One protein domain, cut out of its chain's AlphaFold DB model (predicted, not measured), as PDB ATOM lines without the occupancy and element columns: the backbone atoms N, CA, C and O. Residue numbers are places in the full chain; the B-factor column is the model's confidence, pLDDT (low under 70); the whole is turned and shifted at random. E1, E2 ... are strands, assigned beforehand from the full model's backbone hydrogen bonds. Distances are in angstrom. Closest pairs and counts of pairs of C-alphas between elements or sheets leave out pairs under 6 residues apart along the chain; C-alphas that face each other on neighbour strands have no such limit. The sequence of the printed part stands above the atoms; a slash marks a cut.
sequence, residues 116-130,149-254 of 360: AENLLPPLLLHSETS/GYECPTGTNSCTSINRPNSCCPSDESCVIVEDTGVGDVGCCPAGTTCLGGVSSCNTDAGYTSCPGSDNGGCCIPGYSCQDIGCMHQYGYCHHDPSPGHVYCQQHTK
ATOM      1  N   ALA A 116      57.748 -71.192 -22.920       57.91
ATOM      2  CA  ALA A 116      57.908 -72.147 -21.837       57.91
ATOM      3  C   ALA A 116      58.036 -71.319 -20.555       57.91
ATOM      4  O   ALA A 116      59.033 -70.626 -20.361       57.91
ATOM      5  N   GLU A 117      57.005 -71.319 -19.710       61.06
ATOM      6  CA  GLU A 117      57.024 -70.497 -18.494       61.06
ATOM      7  C   GLU A 117      58.108 -70.949 -17.510       61.06
ATOM      8  O   GLU A 117      58.670 -70.107 -16.819       61.06
ATOM      9  N   ASN A 118      58.485 -72.233 -17.506       72.50
ATOM     10  CA  ASN A 118      59.474 -72.783 -16.580       72.50
ATOM     11  C   ASN A 118      60.676 -73.390 -17.303       72.50
ATOM     12  O   ASN A 118      60.540 -74.036 -18.345       72.50
ATOM     13  N   LEU A 119      61.856 -73.212 -16.710       81.75
ATOM     14  CA  LEU A 119      63.087 -73.814 -17.200       81.75
ATOM     15  C   LEU A 119      63.197 -75.258 -16.726       81.75
ATOM     16  O   LEU A 119      62.784 -75.605 -15.615       81.75
ATOM     17  N   LEU A 120      63.799 -76.098 -17.560       85.75
ATOM     18  CA  LEU A 120      64.099 -77.479 -17.206       85.75
ATOM     19  C   LEU A 120      65.372 -77.504 -16.345       85.75
ATOM     20  O   LEU A 120      66.331 -76.793 -16.669       85.75
ATOM     21  N   PRO A 121      65.429 -78.313 -15.274       83.94
ATOM     22  CA  PRO A 121      66.610 -78.363 -14.431       83.94
ATOM     23  C   PRO A 121      67.783 -78.993 -15.189       83.94
ATOM     24  O   PRO A 121      67.578 -79.905 -15.996       83.94
ATOM     25  N   PRO A 122      69.018 -78.528 -14.967       86.69
ATOM     26  CA  PRO A 122      70.195 -79.074 -15.621       86.69
ATOM     27  C   PRO A 122      70.520 -80.457 -15.059       86.69
ATOM     28  O   PRO A 122      70.221 -80.772 -13.903       86.69
ATOM     29  N   LEU A 123      71.175 -81.281 -15.872       88.62
ATOM     30  CA  LEU A 123      71.820 -82.489 -15.382       88.62
ATOM     31  C   LEU A 123      73.206 -82.155 -14.838       88.62
ATOM     32  O   LEU A 123      73.909 -81.309 -15.385       88.62
ATOM     33  N   LEU A 124      73.605 -82.832 -13.772       86.62
ATOM     34  CA  LEU A 124      74.963 -82.732 -13.245       86.62
ATOM     35  C   LEU A 124      75.910 -83.671 -14.005       86.62
ATOM     36  O   LEU A 124      75.486 -84.598 -14.697       86.62
ATOM     37  N   LEU A 125      77.214 -83.437 -13.885       86.38
ATOM     38  CA  LEU A 125      78.232 -84.296 -14.489       86.38
ATOM     39  C   LEU A 125      78.155 -85.724 -13.934       86.38
ATOM     40  O   LEU A 125      78.008 -85.905 -12.732       86.38
ATOM     41  N   HIS A 126      78.337 -86.741 -14.769       76.50
ATOM     42  CA  HIS A 126      78.346 -88.144 -14.364       76.50
ATOM     43  C   HIS A 126      79.781 -88.667 -14.361       76.50
ATOM     44  O   HIS A 126      80.535 -88.464 -15.310       76.50
ATOM     45  N   SER A 127      80.179 -89.349 -13.286       73.62
ATOM     46  CA  SER A 127      81.357 -90.206 -13.339       73.62
ATOM     47  C   SER A 127      80.895 -91.592 -13.749       73.62
ATOM     48  O   SER A 127      80.328 -92.340 -12.949       73.62
ATOM     49  N   GLU A 128      81.154 -91.949 -15.001       60.69
ATOM     50  CA  GLU A 128      81.099 -93.347 -15.377       60.69
ATOM     51  C   GLU A 128      82.290 -94.049 -14.724       60.69
ATOM     52  O   GLU A 128      83.439 -93.967 -15.169       60.69
ATOM     53  N   THR A 129      82.032 -94.813 -13.667       52.66
ATOM     54  CA  THR A 129      82.835 -96.010 -13.428       52.66
ATOM     55  C   THR A 129      82.507 -96.984 -14.552       52.66
ATOM     56  O   THR A 129      81.693 -97.889 -14.395       52.66
ATOM     57  N   SER A 130      83.103 -96.739 -15.720       43.19
ATOM     58  CA  SER A 130      82.934 -97.521 -16.937       43.19
ATOM     59  C   SER A 130      83.395 -98.964 -16.711       43.19
ATOM     60  O   SER A 130      84.550 -99.349 -16.900       43.19
ATOM     61  N   GLY A 149      86.855 -88.411 -14.803       57.12
ATOM     62  CA  GLY A 149      86.237 -87.259 -15.438       57.12
ATOM     63  C   GLY A 149      84.757 -87.313 -15.136       57.12
ATOM     64  O   GLY A 149      84.065 -88.193 -15.631       57.12
ATOM     65  N   TYR A 150      84.296 -86.432 -14.261       72.50
ATOM     66  CA  TYR A 150      82.896 -86.062 -14.235       72.50
ATOM     67  C   TYR A 150      82.632 -85.377 -15.579       72.50
ATOM     68  O   TYR A 150      83.198 -84.316 -15.841       72.50
ATOM     69  N   GLU A 151      81.864 -86.023 -16.452       84.06
ATOM     70  CA  GLU A 151      81.551 -85.541 -17.800       84.06
ATOM     71  C   GLU A 151      80.035 -85.488 -17.996       84.06
ATOM     72  O   GLU A 151      79.276 -86.170 -17.306       84.06
ATOM     73  N   CYS A 152      79.570 -84.626 -18.894       87.06
ATOM     74  CA  CYS A 152      78.152 -84.559 -19.207       87.06
ATOM     75  C   CYS A 152      77.679 -85.884 -19.830       87.06
ATOM     76  O   CYS A 152      78.386 -86.448 -20.667       87.06
ATOM     77  N   PRO A 153      76.496 -86.396 -19.444       85.31
ATOM     78  CA  PRO A 153      75.975 -87.634 -20.005       85.31
ATOM     79  C   PRO A 153      75.738 -87.498 -21.516       85.31
ATOM     80  O   PRO A 153      75.476 -86.407 -22.033       85.31
ATOM     81  N   THR A 154      75.803 -88.621 -22.230       82.31
ATOM     82  CA  THR A 154      75.610 -88.672 -23.686       82.31
ATOM     83  C   THR A 154      74.332 -87.947 -24.118       82.31
ATOM     84  O   THR A 154      73.270 -88.149 -23.537       82.31
ATOM     85  N   GLY A 155      74.429 -87.112 -25.159       81.88
ATOM     86  CA  GLY A 155      73.307 -86.314 -25.672       81.88
ATOM     87  C   GLY A 155      73.158 -84.934 -25.023       81.88
ATOM     88  O   GLY A 155      72.321 -84.144 -25.465       81.88
ATOM     89  N   THR A 156      73.998 -84.600 -24.042       88.69
ATOM     90  CA  THR A 156      74.013 -83.288 -23.381       88.69
ATOM     91  C   THR A 156      75.326 -82.539 -23.611       88.69
ATOM     92  O   THR A 156      76.359 -83.138 -23.903       88.69
ATOM     93  N   ASN A 157      75.283 -81.215 -23.475       89.88
ATOM     94  CA  ASN A 157      76.416 -80.310 -23.597       89.88
ATOM     95  C   ASN A 157      76.632 -79.549 -22.286       89.88
ATOM     96  O   ASN A 157      75.678 -79.144 -21.620       89.88
ATOM     97  N   SER A 158      77.900 -79.304 -21.945       90.31
ATOM     98  CA  SER A 158      78.263 -78.506 -20.770       90.31
ATOM     99  C   SER A 158      77.874 -77.035 -20.940       90.31
ATOM    100  O   SER A 158      78.132 -76.440 -21.989       90.31
ATOM    101  N   CYS A 159      77.405 -76.407 -19.868       89.75
ATOM    102  CA  CYS A 159      77.101 -74.979 -19.794       89.75
ATOM    103  C   CYS A 159      78.353 -74.111 -19.544       89.75
ATOM    104  O   CYS A 159      78.312 -73.064 -18.893       89.75
ATOM    105  N   THR A 160      79.500 -74.520 -20.092       88.69
ATOM    106  CA  THR A 160      80.766 -73.769 -20.018       88.69
ATOM    107  C   THR A 160      80.650 -72.363 -20.608       88.69
ATOM    108  O   THR A 160      81.320 -71.449 -20.131       88.69
ATOM    109  N   SER A 161      79.755 -72.160 -21.580       87.50
ATOM    110  CA  SER A 161      79.457 -70.859 -22.199       87.50
ATOM    111  C   SER A 161      78.976 -69.794 -21.208       87.50
ATOM    112  O   SER A 161      79.202 -68.608 -21.439       87.50
ATOM    113  N   ILE A 162      78.362 -70.208 -20.097       87.44
ATOM    114  CA  ILE A 162      77.865 -69.332 -19.027       87.44
ATOM    115  C   ILE A 162      78.676 -69.477 -17.729       87.44
ATOM    116  O   ILE A 162      78.211 -69.103 -16.658       87.44
ATOM    117  N   ASN A 163      79.904 -70.004 -17.807       87.19
ATOM    118  CA  ASN A 163      80.773 -70.283 -16.654       87.19
ATOM    119  C   ASN A 163      80.169 -71.266 -15.636       87.19
ATOM    120  O   ASN A 163      80.428 -71.168 -14.433       87.19
ATOM    121  N   ARG A 164      79.384 -72.235 -16.116       87.19
ATOM    122  CA  ARG A 164      78.821 -73.324 -15.306       87.19
ATOM    123  C   ARG A 164      79.211 -74.670 -15.919       87.19
ATOM    124  O   ARG A 164      78.396 -75.333 -16.552       87.19
ATOM    125  N   PRO A 165      80.492 -75.070 -15.802       85.44
ATOM    126  CA  PRO A 165      81.009 -76.269 -16.461       85.44
ATOM    127  C   PRO A 165      80.401 -77.573 -15.931       85.44
ATOM    128  O   PRO A 165      80.463 -78.582 -16.625       85.44
ATOM    129  N   ASN A 166      79.824 -77.548 -14.726       86.06
ATOM    130  CA  ASN A 166      79.280 -78.735 -14.073       86.06
ATOM    131  C   ASN A 166      77.785 -78.959 -14.346       86.06
ATOM    132  O   ASN A 166      77.227 -79.947 -13.875       86.06
ATOM    133  N   SER A 167      77.148 -78.058 -15.095       88.44
ATOM    134  CA  SER A 167      75.748 -78.161 -15.500       88.44
ATOM    135  C   SER A 167      75.675 -78.580 -16.963       88.44
ATOM    136  O   SER A 167      76.417 -78.068 -17.805       88.44
ATOM    137  N   CYS A 168      74.770 -79.500 -17.267       90.50
ATOM    138  CA  CYS A 168      74.611 -80.116 -18.573       90.50
ATOM    139  C   CYS A 168      73.166 -79.952 -19.048       90.50
ATOM    140  O   CYS A 168      72.227 -80.360 -18.360       90.50
ATOM    141  N   CYS A 169      72.992 -79.388 -20.239       91.12
ATOM    142  CA  CYS A 169      71.696 -79.293 -20.909       91.12
ATOM    143  C   CYS A 169      71.679 -80.193 -22.148       91.12
ATOM    144  O   CYS A 169      72.737 -80.412 -22.743       91.12
ATOM    145  N   PRO A 170      70.519 -80.724 -22.561       88.94
ATOM    146  CA  PRO A 170      70.390 -81.437 -23.828       88.94
ATOM    147  C   PRO A 170      70.914 -80.620 -25.009       88.94
ATOM    148  O   PRO A 170      70.933 -79.391 -24.981       88.94
ATOM    149  N   SER A 171      71.383 -81.312 -26.044       87.06
ATOM    150  CA  SER A 171      72.066 -80.666 -27.174       87.06
ATOM    151  C   SER A 171      71.179 -79.725 -27.998       87.06
ATOM    152  O   SER A 171      71.692 -78.881 -28.729       87.06
ATOM    153  N   ASP A 172      69.866 -79.880 -27.893       86.00
ATOM    154  CA  ASP A 172      68.815 -79.075 -28.513       86.00
ATOM    155  C   ASP A 172      68.264 -77.972 -27.587       86.00
ATOM    156  O   ASP A 172      67.367 -77.215 -27.968       86.00
ATOM    157  N   GLU A 173      68.827 -77.835 -26.388       87.81
ATOM    158  CA  GLU A 173      68.477 -76.815 -25.407       87.81
ATOM    159  C   GLU A 173      69.650 -75.842 -25.174       87.81
ATOM    160  O   GLU A 173      70.817 -76.129 -25.442       87.81
ATOM    161  N   SER A 174      69.340 -74.649 -24.670       89.19
ATOM    162  CA  SER A 174      70.314 -73.597 -24.366       89.19
ATOM    163  C   SER A 174      70.415 -73.351 -22.862       89.19
ATOM    164  O   SER A 174      69.401 -73.282 -22.167       89.19
ATOM    165  N   CYS A 175      71.643 -73.218 -22.358       89.69
ATOM    166  CA  CYS A 175      71.894 -72.908 -20.954       89.69
ATOM    167  C   CYS A 175      71.646 -71.425 -20.676       89.69
ATOM    168  O   CYS A 175      72.205 -70.564 -21.363       89.69
ATOM    169  N   VAL A 176      70.886 -71.127 -19.630       88.50
ATOM    170  CA  VAL A 176      70.636 -69.759 -19.166       88.50
ATOM    171  C   VAL A 176      70.820 -69.665 -17.654       88.50
ATOM    172  O   VAL A 176      70.614 -70.639 -16.931       88.50
ATOM    173  N   ILE A 177      71.248 -68.492 -17.192       86.56
ATOM    174  CA  ILE A 177      71.431 -68.203 -15.768       86.56
ATOM    175  C   ILE A 177      70.105 -67.694 -15.206       86.56
ATOM    176  O   ILE A 177      69.498 -66.795 -15.793       86.56
ATOM    177  N   VAL A 178      69.687 -68.242 -14.070       82.94
ATOM    178  CA  VAL A 178      68.484 -67.850 -13.333       82.94
ATOM    179  C   VAL A 178      68.801 -67.571 -11.867       82.94
ATOM    180  O   VAL A 178      69.893 -67.853 -11.380       82.94
ATOM    181  N   GLU A 179      67.831 -67.009 -11.153       79.69
ATOM    182  CA  GLU A 179      67.880 -66.941  -9.697       79.69
ATOM    183  C   GLU A 179      67.765 -68.354  -9.101       79.69
ATOM    184  O   GLU A 179      66.899 -69.133  -9.504       79.69
ATOM    185  N   ASP A 180      68.654 -68.688  -8.162       76.12
ATOM    186  CA  ASP A 180      68.685 -70.008  -7.533       76.12
ATOM    187  C   ASP A 180      67.481 -70.195  -6.601       76.12
ATOM    188  O   ASP A 180      67.362 -69.556  -5.555       76.12
ATOM    189  N   THR A 181      66.582 -71.100  -6.985       69.94
ATOM    190  CA  THR A 181      65.390 -71.478  -6.214       69.94
ATOM    191  C   THR A 181      65.621 -72.698  -5.311       69.94
ATOM    192  O   THR A 181      64.667 -73.264  -4.776       69.94
ATOM    193  N   GLY A 182      66.878 -73.121  -5.127       70.44
ATOM    194  CA  GLY A 182      67.281 -74.308  -4.365       70.44
ATOM    195  C   GLY A 182      67.602 -75.531  -5.233       70.44
ATOM    196  O   GLY A 182      67.965 -76.581  -4.700       70.44
ATOM    197  N   VAL A 183      67.480 -75.403  -6.558       71.50
ATOM    198  CA  VAL A 183      67.825 -76.431  -7.559       71.50
ATOM    199  C   VAL A 183      69.026 -75.991  -8.408       71.50
ATOM    200  O   VAL A 183      69.461 -76.760  -9.258       71.50
ATOM    201  N   GLY A 184      69.609 -74.812  -8.157       78.12
ATOM    202  CA  GLY A 184      70.746 -74.256  -8.892       78.12
ATOM    203  C   GLY A 184      70.407 -72.982  -9.660       78.12
ATOM    204  O   GLY A 184      69.243 -72.659  -9.891       78.12
ATOM    205  N   ASP A 185      71.449 -72.275 -10.096       83.62
ATOM    206  CA  ASP A 185      71.361 -71.017 -10.846       83.62
ATOM    207  C   ASP A 185      71.397 -71.207 -12.374       83.62
ATOM    208  O   ASP A 185      71.472 -70.239 -13.129       83.62
ATOM    209  N   VAL A 186      71.350 -72.454 -12.849       86.62
ATOM    210  CA  VAL A 186      71.311 -72.798 -14.275       86.62
ATOM    211  C   VAL A 186      69.979 -73.433 -14.610       86.62
ATOM    212  O   VAL A 186      69.546 -74.360 -13.937       86.62
ATOM    213  N   GLY A 187      69.369 -72.990 -15.705       87.44
ATOM    214  CA  GLY A 187      68.246 -73.673 -16.330       87.44
ATOM    215  C   GLY A 187      68.504 -73.954 -17.800       87.44
ATOM    216  O   GLY A 187      69.270 -73.256 -18.467       87.44
ATOM    217  N   CYS A 188      67.847 -74.988 -18.310       89.06
ATOM    218  CA  CYS A 188      67.894 -75.340 -19.716       89.06
ATOM    219  C   CYS A 188      66.604 -74.893 -20.405       89.06
ATOM    220  O   CYS A 188      65.496 -75.193 -19.946       89.06
ATOM    221  N   CYS A 189      66.764 -74.140 -21.491       88.50
ATOM    222  CA  CYS A 189      65.670 -73.569 -22.258       88.50
ATOM    223  C   CYS A 189      65.618 -74.189 -23.665       88.50
ATOM    224  O   CYS A 189      66.610 -74.087 -24.398       88.50
ATOM    225  N   PRO A 190      64.492 -74.802 -24.075       83.75
ATOM    226  CA  PRO A 190      64.342 -75.391 -25.403       83.75
ATOM    227  C   PRO A 190      64.579 -74.395 -26.539       83.75
ATOM    228  O   PRO A 190      64.127 -73.244 -26.480       83.75
ATOM    229  N   ALA A 191      65.252 -74.839 -27.605       77.56
ATOM    230  CA  ALA A 191      65.506 -74.001 -28.771       77.56
ATOM    231  C   ALA A 191      64.204 -73.434 -29.367       77.56
ATOM    232  O   ALA A 191      63.230 -74.149 -29.596       77.56
ATOM    233  N   GLY A 192      64.197 -72.127 -29.642       69.75
ATOM    234  CA  GLY A 192      63.045 -71.426 -30.219       69.75
ATOM    235  C   GLY A 192      61.968 -71.008 -29.213       69.75
ATOM    236  O   GLY A 192      60.970 -70.416 -29.623       69.75
ATOM    237  N   THR A 193      62.170 -71.260 -27.917       72.56
ATOM    238  CA  THR A 193      61.295 -70.765 -26.844       72.56
ATOM    239  C   THR A 193      61.984 -69.670 -26.037       72.56
ATOM    240  O   THR A 193      63.211 -69.589 -25.995       72.56
ATOM    241  N   THR A 194      61.197 -68.784 -25.428       73.19
ATOM    242  CA  THR A 194      61.714 -67.815 -24.450       73.19
ATOM    243  C   THR A 194      61.308 -68.283 -23.064       73.19
ATOM    244  O   THR A 194      60.118 -68.297 -22.756       73.19
ATOM    245  N   CYS A 195      62.287 -68.671 -22.249       76.31
ATOM    246  CA  CYS A 195      62.057 -69.075 -20.869       76.31
ATOM    247  C   CYS A 195      62.300 -67.882 -19.939       76.31
ATOM    248  O   CYS A 195      63.366 -67.272 -19.990       76.31
ATOM    249  N   LEU A 196      61.296 -67.520 -19.137       66.94
ATOM    250  CA  LEU A 196      61.309 -66.319 -18.282       66.94
ATOM    251  C   LEU A 196      61.067 -66.614 -16.794       66.94
ATOM    252  O   LEU A 196      61.178 -65.696 -15.985       66.94
ATOM    253  N   GLY A 197      60.715 -67.851 -16.429       70.69
ATOM    254  CA  GLY A 197      60.423 -68.230 -15.045       70.69
ATOM    255  C   GLY A 197      61.599 -68.845 -14.294       70.69
ATOM    256  O   GLY A 197      62.763 -68.624 -14.619       70.69
ATOM    257  N   GLY A 198      61.278 -69.603 -13.246       73.88
ATOM    258  CA  GLY A 198      62.253 -70.324 -12.430       73.88
ATOM    259  C   GLY A 198      62.598 -71.702 -12.998       73.88
ATOM    260  O   GLY A 198      61.937 -72.215 -13.905       73.88
ATOM    261  N   VAL A 199      63.638 -72.322 -12.437       80.56
ATOM    262  CA  VAL A 199      63.977 -73.721 -12.722       80.56
ATOM    263  C   VAL A 199      63.008 -74.643 -11.993       80.56
ATOM    264  O   VAL A 199      62.804 -74.534 -10.783       80.56
ATOM    265  N   SER A 200      62.397 -75.551 -12.750       80.31
ATOM    266  CA  SER A 200      61.524 -76.593 -12.212       80.31
ATOM    267  C   SER A 200      62.317 -77.627 -11.408       80.31
ATOM    268  O   SER A 200      63.488 -77.893 -11.670       80.31
ATOM    269  N   SER A 201      61.679 -78.227 -10.401       83.25
ATOM    270  CA  SER A 201      62.310 -79.265  -9.581       83.25
ATOM    271  C   SER A 201      62.555 -80.549 -10.376       83.25
ATOM    272  O   SER A 201      61.787 -80.876 -11.285       83.25
ATOM    273  N   CYS A 202      63.555 -81.328  -9.963       86.38
ATOM    274  CA  CYS A 202      63.803 -82.660 -10.509       86.38
ATOM    275  C   CYS A 202      62.584 -83.578 -10.350       86.38
ATOM    276  O   CYS A 202      61.951 -83.613  -9.292       86.38
ATOM    277  N   ASN A 203      62.286 -84.358 -11.384       86.62
ATOM    278  CA  ASN A 203      61.226 -85.353 -11.363       86.62
ATOM    279  C   ASN A 203      61.667 -86.613 -10.604       86.62
ATOM    280  O   ASN A 203      62.182 -87.574 -11.181       86.62
ATOM    281  N   THR A 204      61.454 -86.606  -9.292       82.62
ATOM    282  CA  THR A 204      61.758 -87.752  -8.428       82.62
ATOM    283  C   THR A 204      60.900 -88.973  -8.734       82.62
ATOM    284  O   THR A 204      61.354 -90.097  -8.537       82.62
ATOM    285  N   ASP A 205      59.690 -88.770  -9.259       80.88
ATOM    286  CA  ASP A 205      58.755 -89.852  -9.585       80.88
ATOM    287  C   ASP A 205      59.237 -90.644 -10.818       80.88
ATOM    288  O   ASP A 205      59.068 -91.859 -10.889       80.88
ATOM    289  N   ALA A 206      59.941 -89.978 -11.741       78.19
ATOM    290  CA  ALA A 206      60.655 -90.598 -12.860       78.19
ATOM    291  C   ALA A 206      62.060 -91.128 -12.485       78.19
ATOM    292  O   ALA A 206      62.800 -91.592 -13.354       78.19
ATOM    293  N   GLY A 207      62.443 -91.067 -11.205       81.00
ATOM    294  CA  GLY A 207      63.710 -91.597 -10.694       81.00
ATOM    295  C   GLY A 207      64.897 -90.630 -10.737       81.00
ATOM    296  O   GLY A 207      66.022 -91.064 -10.492       81.00
ATOM    297  N   TYR A 208      64.688 -89.341 -11.028       85.31
ATOM    298  CA  TYR A 208      65.755 -88.340 -10.946       85.31
ATOM    299  C   TYR A 208      66.022 -87.943  -9.495       85.31
ATOM    300  O   TYR A 208      65.098 -87.752  -8.705       85.31
ATOM    301  N   THR A 209      67.290 -87.739  -9.151       86.50
ATOM    302  CA  THR A 209      67.672 -87.294  -7.804       86.50
ATOM    303  C   THR A 209      67.999 -85.808  -7.827       86.50
ATOM    304  O   THR A 209      68.853 -85.386  -8.604       86.50
ATOM    305  N   SER A 210      67.334 -85.016  -6.981       86.06
ATOM    306  CA  SER A 210      67.673 -83.602  -6.787       86.06
ATOM    307  C   SER A 210      68.887 -83.464  -5.873       86.06
ATOM    308  O   SER A 210      68.951 -84.124  -4.836       86.06
ATOM    309  N   CYS A 211      69.828 -82.599  -6.256       83.31
ATOM    310  CA  CYS A 211      71.070 -82.363  -5.524       83.31
ATOM    311  C   CYS A 211      71.116 -80.948  -4.919       83.31
ATOM    312  O   CYS A 211      71.856 -80.094  -5.423       83.31
ATOM    313  N   PRO A 212      70.349 -80.676  -3.846       69.06
ATOM    314  CA  PRO A 212      70.432 -79.404  -3.141       69.06
ATOM    315  C   PRO A 212      71.797 -79.302  -2.442       69.06
ATOM    316  O   PRO A 212      72.146 -80.155  -1.627       69.06
ATOM    317  N   GLY A 213      72.587 -78.278  -2.775       60.09
ATOM    318  CA  GLY A 213      73.881 -78.004  -2.130       60.09
ATOM    319  C   GLY A 213      75.139 -78.302  -2.951       60.09
ATOM    320  O   GLY A 213      76.235 -78.105  -2.435       60.09
ATOM    321  N   SER A 214      75.024 -78.731  -4.215       61.44
ATOM    322  CA  SER A 214      76.147 -78.551  -5.150       61.44
ATOM    323  C   SER A 214      76.161 -77.094  -5.618       61.44
ATOM    324  O   SER A 214      75.092 -76.543  -5.873       61.44
ATOM    325  N   ASP A 215      77.337 -76.481  -5.781       59.69
ATOM    326  CA  ASP A 215      77.479 -75.065  -6.183       59.69
ATOM    327  C   ASP A 215      76.750 -74.692  -7.495       59.69
ATOM    328  O   ASP A 215      76.666 -73.519  -7.839       59.69
ATOM    329  N   ASN A 216      76.278 -75.679  -8.263       60.72
ATOM    330  CA  ASN A 216      75.630 -75.487  -9.562       60.72
ATOM    331  C   ASN A 216      74.165 -75.962  -9.584       60.72
ATOM    332  O   ASN A 216      73.467 -75.703 -10.562       60.72
ATOM    333  N   GLY A 217      73.720 -76.664  -8.531       75.00
ATOM    334  CA  GLY A 217      72.443 -77.375  -8.475       75.00
ATOM    335  C   GLY A 217      72.169 -78.308  -9.672       75.00
ATOM    336  O   GLY A 217      72.980 -78.454 -10.586       75.00
ATOM    337  N   GLY A 218      71.044 -79.023  -9.638       84.94
ATOM    338  CA  GLY A 218      70.577 -79.853 -10.749       84.94
ATOM    339  C   GLY A 218      70.099 -81.245 -10.348       84.94
ATOM    340  O   GLY A 218      69.858 -81.544  -9.173       84.94
ATOM    341  N   CYS A 219      69.952 -82.092 -11.368       88.62
ATOM    342  CA  CYS A 219      69.439 -83.450 -11.244       88.62
ATOM    343  C   CYS A 219      70.471 -84.497 -11.679       88.62
ATOM    344  O   CYS A 219      71.132 -84.353 -12.709       88.62
ATOM    345  N   CYS A 220      70.553 -85.598 -10.939       89.00
ATOM    346  CA  CYS A 220      71.173 -86.827 -11.426       89.00
ATOM    347  C   CYS A 220      70.154 -87.674 -12.185       89.00
ATOM    348  O   CYS A 220      68.976 -87.707 -11.814       89.00
ATOM    349  N   ILE A 221      70.611 -88.380 -13.220       87.94
ATOM    350  CA  ILE A 221      69.775 -89.349 -13.938       87.94
ATOM    351  C   ILE A 221      69.461 -90.567 -13.045       87.94
ATOM    352  O   ILE A 221      70.175 -90.813 -12.064       87.94
ATOM    353  N   PRO A 222      68.426 -91.360 -13.374       86.50
ATOM    354  CA  PRO A 222      68.091 -92.563 -12.618       86.50
ATOM    355  C   PRO A 222      69.277 -93.523 -12.446       86.50
ATOM    356  O   PRO A 222      70.029 -93.783 -13.385       86.50
ATOM    357  N   GLY A 223      69.445 -94.054 -11.229       80.75
ATOM    358  CA  GLY A 223      70.566 -94.935 -10.865       80.75
ATOM    359  C   GLY A 223      71.843 -94.210 -10.422       80.75
ATOM    360  O   GLY A 223      72.823 -94.867 -10.068       80.75
ATOM    361  N   TYR A 224      71.838 -92.874 -10.398       84.56
ATOM    362  CA  TYR A 224      72.950 -92.064  -9.910       84.56
ATOM    363  C   TYR A 224      72.564 -91.243  -8.677       84.56
ATOM    364  O   TYR A 224      71.451 -90.728  -8.568       84.56
ATOM    365  N   SER A 225      73.520 -91.084  -7.763       85.62
ATOM    366  CA  SER A 225      73.389 -90.290  -6.540       85.62
ATOM    367  C   SER A 225      74.348 -89.101  -6.544       85.62
ATOM    368  O   SER A 225      75.484 -89.227  -7.015       85.62
ATOM    369  N   CYS A 226      73.916 -87.983  -5.959       84.69
ATOM    370  CA  CYS A 226      74.722 -86.776  -5.794       84.69
ATOM    371  C   CYS A 226      75.978 -87.062  -4.954       84.69
ATOM    372  O   CYS A 226      75.876 -87.576  -3.839       84.69
ATOM    373  N   GLN A 227      77.154 -86.705  -5.465       78.62
ATOM    374  CA  GLN A 227      78.395 -86.673  -4.699       78.62
ATOM    375  C   GLN A 227      79.289 -85.519  -5.164       78.62
ATOM    376  O   GLN A 227      79.630 -85.416  -6.344       78.62
ATOM    377  N   ASP A 228      79.704 -84.686  -4.208       74.94
ATOM    378  CA  ASP A 228      80.508 -83.482  -4.425       74.94
ATOM    379  C   ASP A 228      79.911 -82.573  -5.517       74.94
ATOM    380  O   ASP A 228      78.869 -81.951  -5.318       74.94
ATOM    381  N   ILE A 229      80.570 -82.504  -6.677       72.81
ATOM    382  CA  ILE A 229      80.212 -81.644  -7.814       72.81
ATOM    383  C   ILE A 229      79.411 -82.371  -8.908       72.81
ATOM    384  O   ILE A 229      79.152 -81.782  -9.955       72.81
ATOM    385  N   GLY A 230      79.074 -83.652  -8.720       81.44
ATOM    386  CA  GLY A 230      78.468 -84.471  -9.769       81.44
ATOM    387  C   GLY A 230      77.673 -85.673  -9.265       81.44
ATOM    388  O   GLY A 230      77.265 -85.763  -8.111       81.44
ATOM    389  N   CYS A 231      77.444 -86.610 -10.172       85.62
ATOM    390  CA  CYS A 231      76.617 -87.792 -10.015       85.62
ATOM    391  C   CYS A 231      77.483 -89.040 -10.149       85.62
ATOM    392  O   CYS A 231      78.259 -89.183 -11.099       85.62
ATOM    393  N   MET A 232      77.340 -89.975  -9.216       83.62
ATOM    394  CA  MET A 232      77.994 -91.279  -9.294       83.62
ATOM    395  C   MET A 232      76.986 -92.408  -9.347       83.62
ATOM    396  O   MET A 232      75.947 -92.345  -8.692       83.62
ATOM    397  N   HIS A 233      77.328 -93.455 -10.095       80.56
ATOM    398  CA  HIS A 233      76.476 -94.623 -10.221       80.56
ATOM    399  C   HIS A 233      76.334 -95.336  -8.873       80.56
ATOM    400  O   HIS A 233      77.319 -95.684  -8.213       80.56
ATOM    401  N   GLN A 234      75.094 -95.595  -8.477       72.50
ATOM    402  CA  GLN A 234      74.777 -96.268  -7.233       72.50
ATOM    403  C   GLN A 234      74.744 -97.781  -7.476       72.50
ATOM    404  O   GLN A 234      73.753 -98.343  -7.935       72.50
ATOM    405  N   TYR A 235      75.845 -98.481  -7.184       65.44
ATOM    406  CA  TYR A 235      75.839 -99.946  -7.208       65.44
ATOM    407  C   TYR A 235      75.172-100.482  -5.938       65.44
ATOM    408  O   TYR A 235      75.744-100.427  -4.847       65.44
ATOM    409  N   GLY A 236      73.970-101.037  -6.075       52.16
ATOM    410  CA  GLY A 236      73.389-101.893  -5.046       52.16
ATOM    411  C   GLY A 236      74.119-103.236  -5.018       52.16
ATOM    412  O   GLY A 236      74.134-103.948  -6.019       52.16
ATOM    413  N   TYR A 237      74.722-103.596  -3.886       45.44
ATOM    414  CA  TYR A 237      75.170-104.967  -3.644       45.44
ATOM    415  C   TYR A 237      74.214-105.606  -2.643       45.44
ATOM    416  O   TYR A 237      74.171-105.216  -1.477       45.44
ATOM    417  N   CYS A 238      73.444-106.590  -3.098       40.16
ATOM    418  CA  CYS A 238      72.673-107.442  -2.205       40.16
ATOM    419  C   CYS A 238      73.656-108.392  -1.514       40.16
ATOM    420  O   CYS A 238      74.238-109.266  -2.160       40.16
ATOM    421  N   HIS A 239      73.873-108.216  -0.211       40.81
ATOM    422  CA  HIS A 239      74.573-109.227   0.571       40.81
ATOM    423  C   HIS A 239      73.622-110.407   0.790       40.81
ATOM    424  O   HIS A 239      72.567-110.258   1.404       40.81
ATOM    425  N   HIS A 240      73.996-111.582   0.279       39.84
ATOM    426  CA  HIS A 240      73.381-112.837   0.693       39.84
ATOM    427  C   HIS A 240      73.992-113.236   2.036       39.84
ATOM    428  O   HIS A 240      75.125-113.716   2.093       39.84
ATOM    429  N   ASP A 241      73.257-112.990   3.117       41.97
ATOM    430  CA  ASP A 241      73.564-113.580   4.414       41.97
ATOM    431  C   ASP A 241      73.283-115.099   4.333       41.97
ATOM    432  O   ASP A 241      72.268-115.493   3.748       41.97
ATOM    433  N   PRO A 242      74.149-115.986   4.859       48.84
ATOM    434  CA  PRO A 242      73.902-117.433   4.896       48.84
ATOM    435  C   PRO A 242      72.678-117.864   5.731       48.84
ATOM    436  O   PRO A 242      72.361-119.054   5.774       48.84
ATOM    437  N   SER A 243      71.975-116.936   6.383       44.09
ATOM    438  CA  SER A 243      70.745-117.217   7.130       44.09
ATOM    439  C   SER A 243      69.501-117.200   6.220       44.09
ATOM    440  O   SER A 243      69.336-116.282   5.413       44.09
ATOM    441  N   PRO A 244      68.575-118.171   6.332       48.53
ATOM    442  CA  PRO A 244      67.431-118.249   5.435       48.53
ATOM    443  C   PRO A 244      66.423-117.129   5.735       48.53
ATOM    444  O   PRO A 244      65.770-117.136   6.775       48.53
ATOM    445  N   GLY A 245      66.270-116.191   4.793       47.94
ATOM    446  CA  GLY A 245      65.078-115.338   4.687       47.94
ATOM    447  C   GLY A 245      65.271-113.821   4.770       47.94
ATOM    448  O   GLY A 245      64.281-113.113   4.628       47.94
ATOM    449  N   HIS A 246      66.485-113.297   4.950       39.59
ATOM    450  CA  HIS A 246      66.712-111.846   4.983       39.59
ATOM    451  C   HIS A 246      67.689-111.407   3.888       39.59
ATOM    452  O   HIS A 246      68.901-111.556   4.013       39.59
ATOM    453  N   VAL A 247      67.148-110.837   2.808       42.75
ATOM    454  CA  VAL A 247      67.927-110.062   1.833       42.75
ATOM    455  C   VAL A 247      67.906-108.614   2.301       42.75
ATOM    456  O   VAL A 247      66.847-107.991   2.333       42.75
ATOM    457  N   TYR A 248      69.063-108.081   2.685       47.66
ATOM    458  CA  TYR A 248      69.199-106.667   3.015       47.66
ATOM    459  C   TYR A 248      69.926-105.951   1.874       47.66
ATOM    460  O   TYR A 248      71.119-106.155   1.640       47.66
ATOM    461  N   CYS A 249      69.185-105.130   1.128       39.88
ATOM    462  CA  CYS A 249      69.737-104.286   0.072       39.88
ATOM    463  C   CYS A 249      70.195-102.970   0.697       39.88
ATOM    464  O   CYS A 249      69.379-102.092   0.973       39.88
ATOM    465  N   GLN A 250      71.499-102.835   0.933       43.78
ATOM    466  CA  GLN A 250      72.074-101.594   1.442       43.78
ATOM    467  C   GLN A 250      72.654-100.792   0.274       43.78
ATOM    468  O   GLN A 250      73.480-101.280  -0.500       43.78
ATOM    469  N   GLN A 251      72.192 -99.556   0.139       40.88
ATOM    470  CA  GLN A 251      72.703 -98.595  -0.825       40.88
ATOM    471  C   GLN A 251      74.052 -98.061  -0.327       40.88
ATOM    472  O   GLN A 251      74.101 -97.367   0.685       40.88
ATOM    473  N   HIS A 252      75.145 -98.393  -1.015       43.38
ATOM    474  CA  HIS A 252      76.486 -97.920  -0.657       43.38
ATOM    475  C   HIS A 252      77.048 -97.012  -1.747       43.38
ATOM    476  O   HIS A 252      77.271 -97.451  -2.874       43.38
ATOM    477  N   THR A 253      77.371 -95.772  -1.391       41.78
ATOM    478  CA  THR A 253      78.346 -94.964  -2.125       41.78
ATOM    479  C   THR A 253      79.728 -95.395  -1.637       41.78
ATOM    480  O   THR A 253      80.185 -95.010  -0.564       41.78
ATOM    481  N   LYS A 254      80.408 -96.290  -2.366       41.53
ATOM    482  CA  LYS A 254      81.770 -96.683  -1.976       41.53
ATOM    483  C   LYS A 254      82.711 -95.493  -2.168       41.53
ATOM    484  O   LYS A 254      83.235 -95.293  -3.261       41.53
TER     485      LYS A 254
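Overview. This is residues 116 to 130 and 149 to 254 of the 360 residues of the protein "Gpi anchored protein" of Diplodia corticola (UniProt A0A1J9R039). Little regular structure: a loop-rich body with a strongly twisted sheet, E2 E3 E1 E7 E6, partly face to face with the hairpin E4 and E5 as a sandwich; the antiparallel hairpin E8 and E9 makes an arm whose tip, residues 241 to 246, sticks out. The 121 printed residues include nine strands, E1 to E9 in order, and no named helix: all strand, with 44 residues in strands. The larger sheet is mixed. The whole is only just loose, close to compact, radius of gyration of the C-alphas 16.5 A, spanning 59 by 27 by 23 A.

Along the chain. E2 is residues 156 to 159, E3 164 to 170 (14.5 A), E1 123 to 127, E7 230 to 233, E6 224 to 227, E4 173 to 177, E5 186 to 190, E8 236 to 240, E9 247 to 251. C-alpha 123 is at (71.820, -82.489, -15.382), C-alpha 251 at (72.703, -98.595, -0.825).

Arrangement. E3 is antiparallel to E2 (N 157 to O 169, 2.8 A) and E1 (N 168 to O 123, 2.7 A). E1 and E7 are parallel (N 231 to O 125, 2.7 A). The closest C-alphas of E3 and E5 are Cys 169 and Cys 188, 5.6 A.

Size, cuts and confidence. Residues 131 to 148 are cut out, a 10.9 A gap between C-alphas. The link E5 to E6 is long. Residues 235 to 254 are under pLDDT 70.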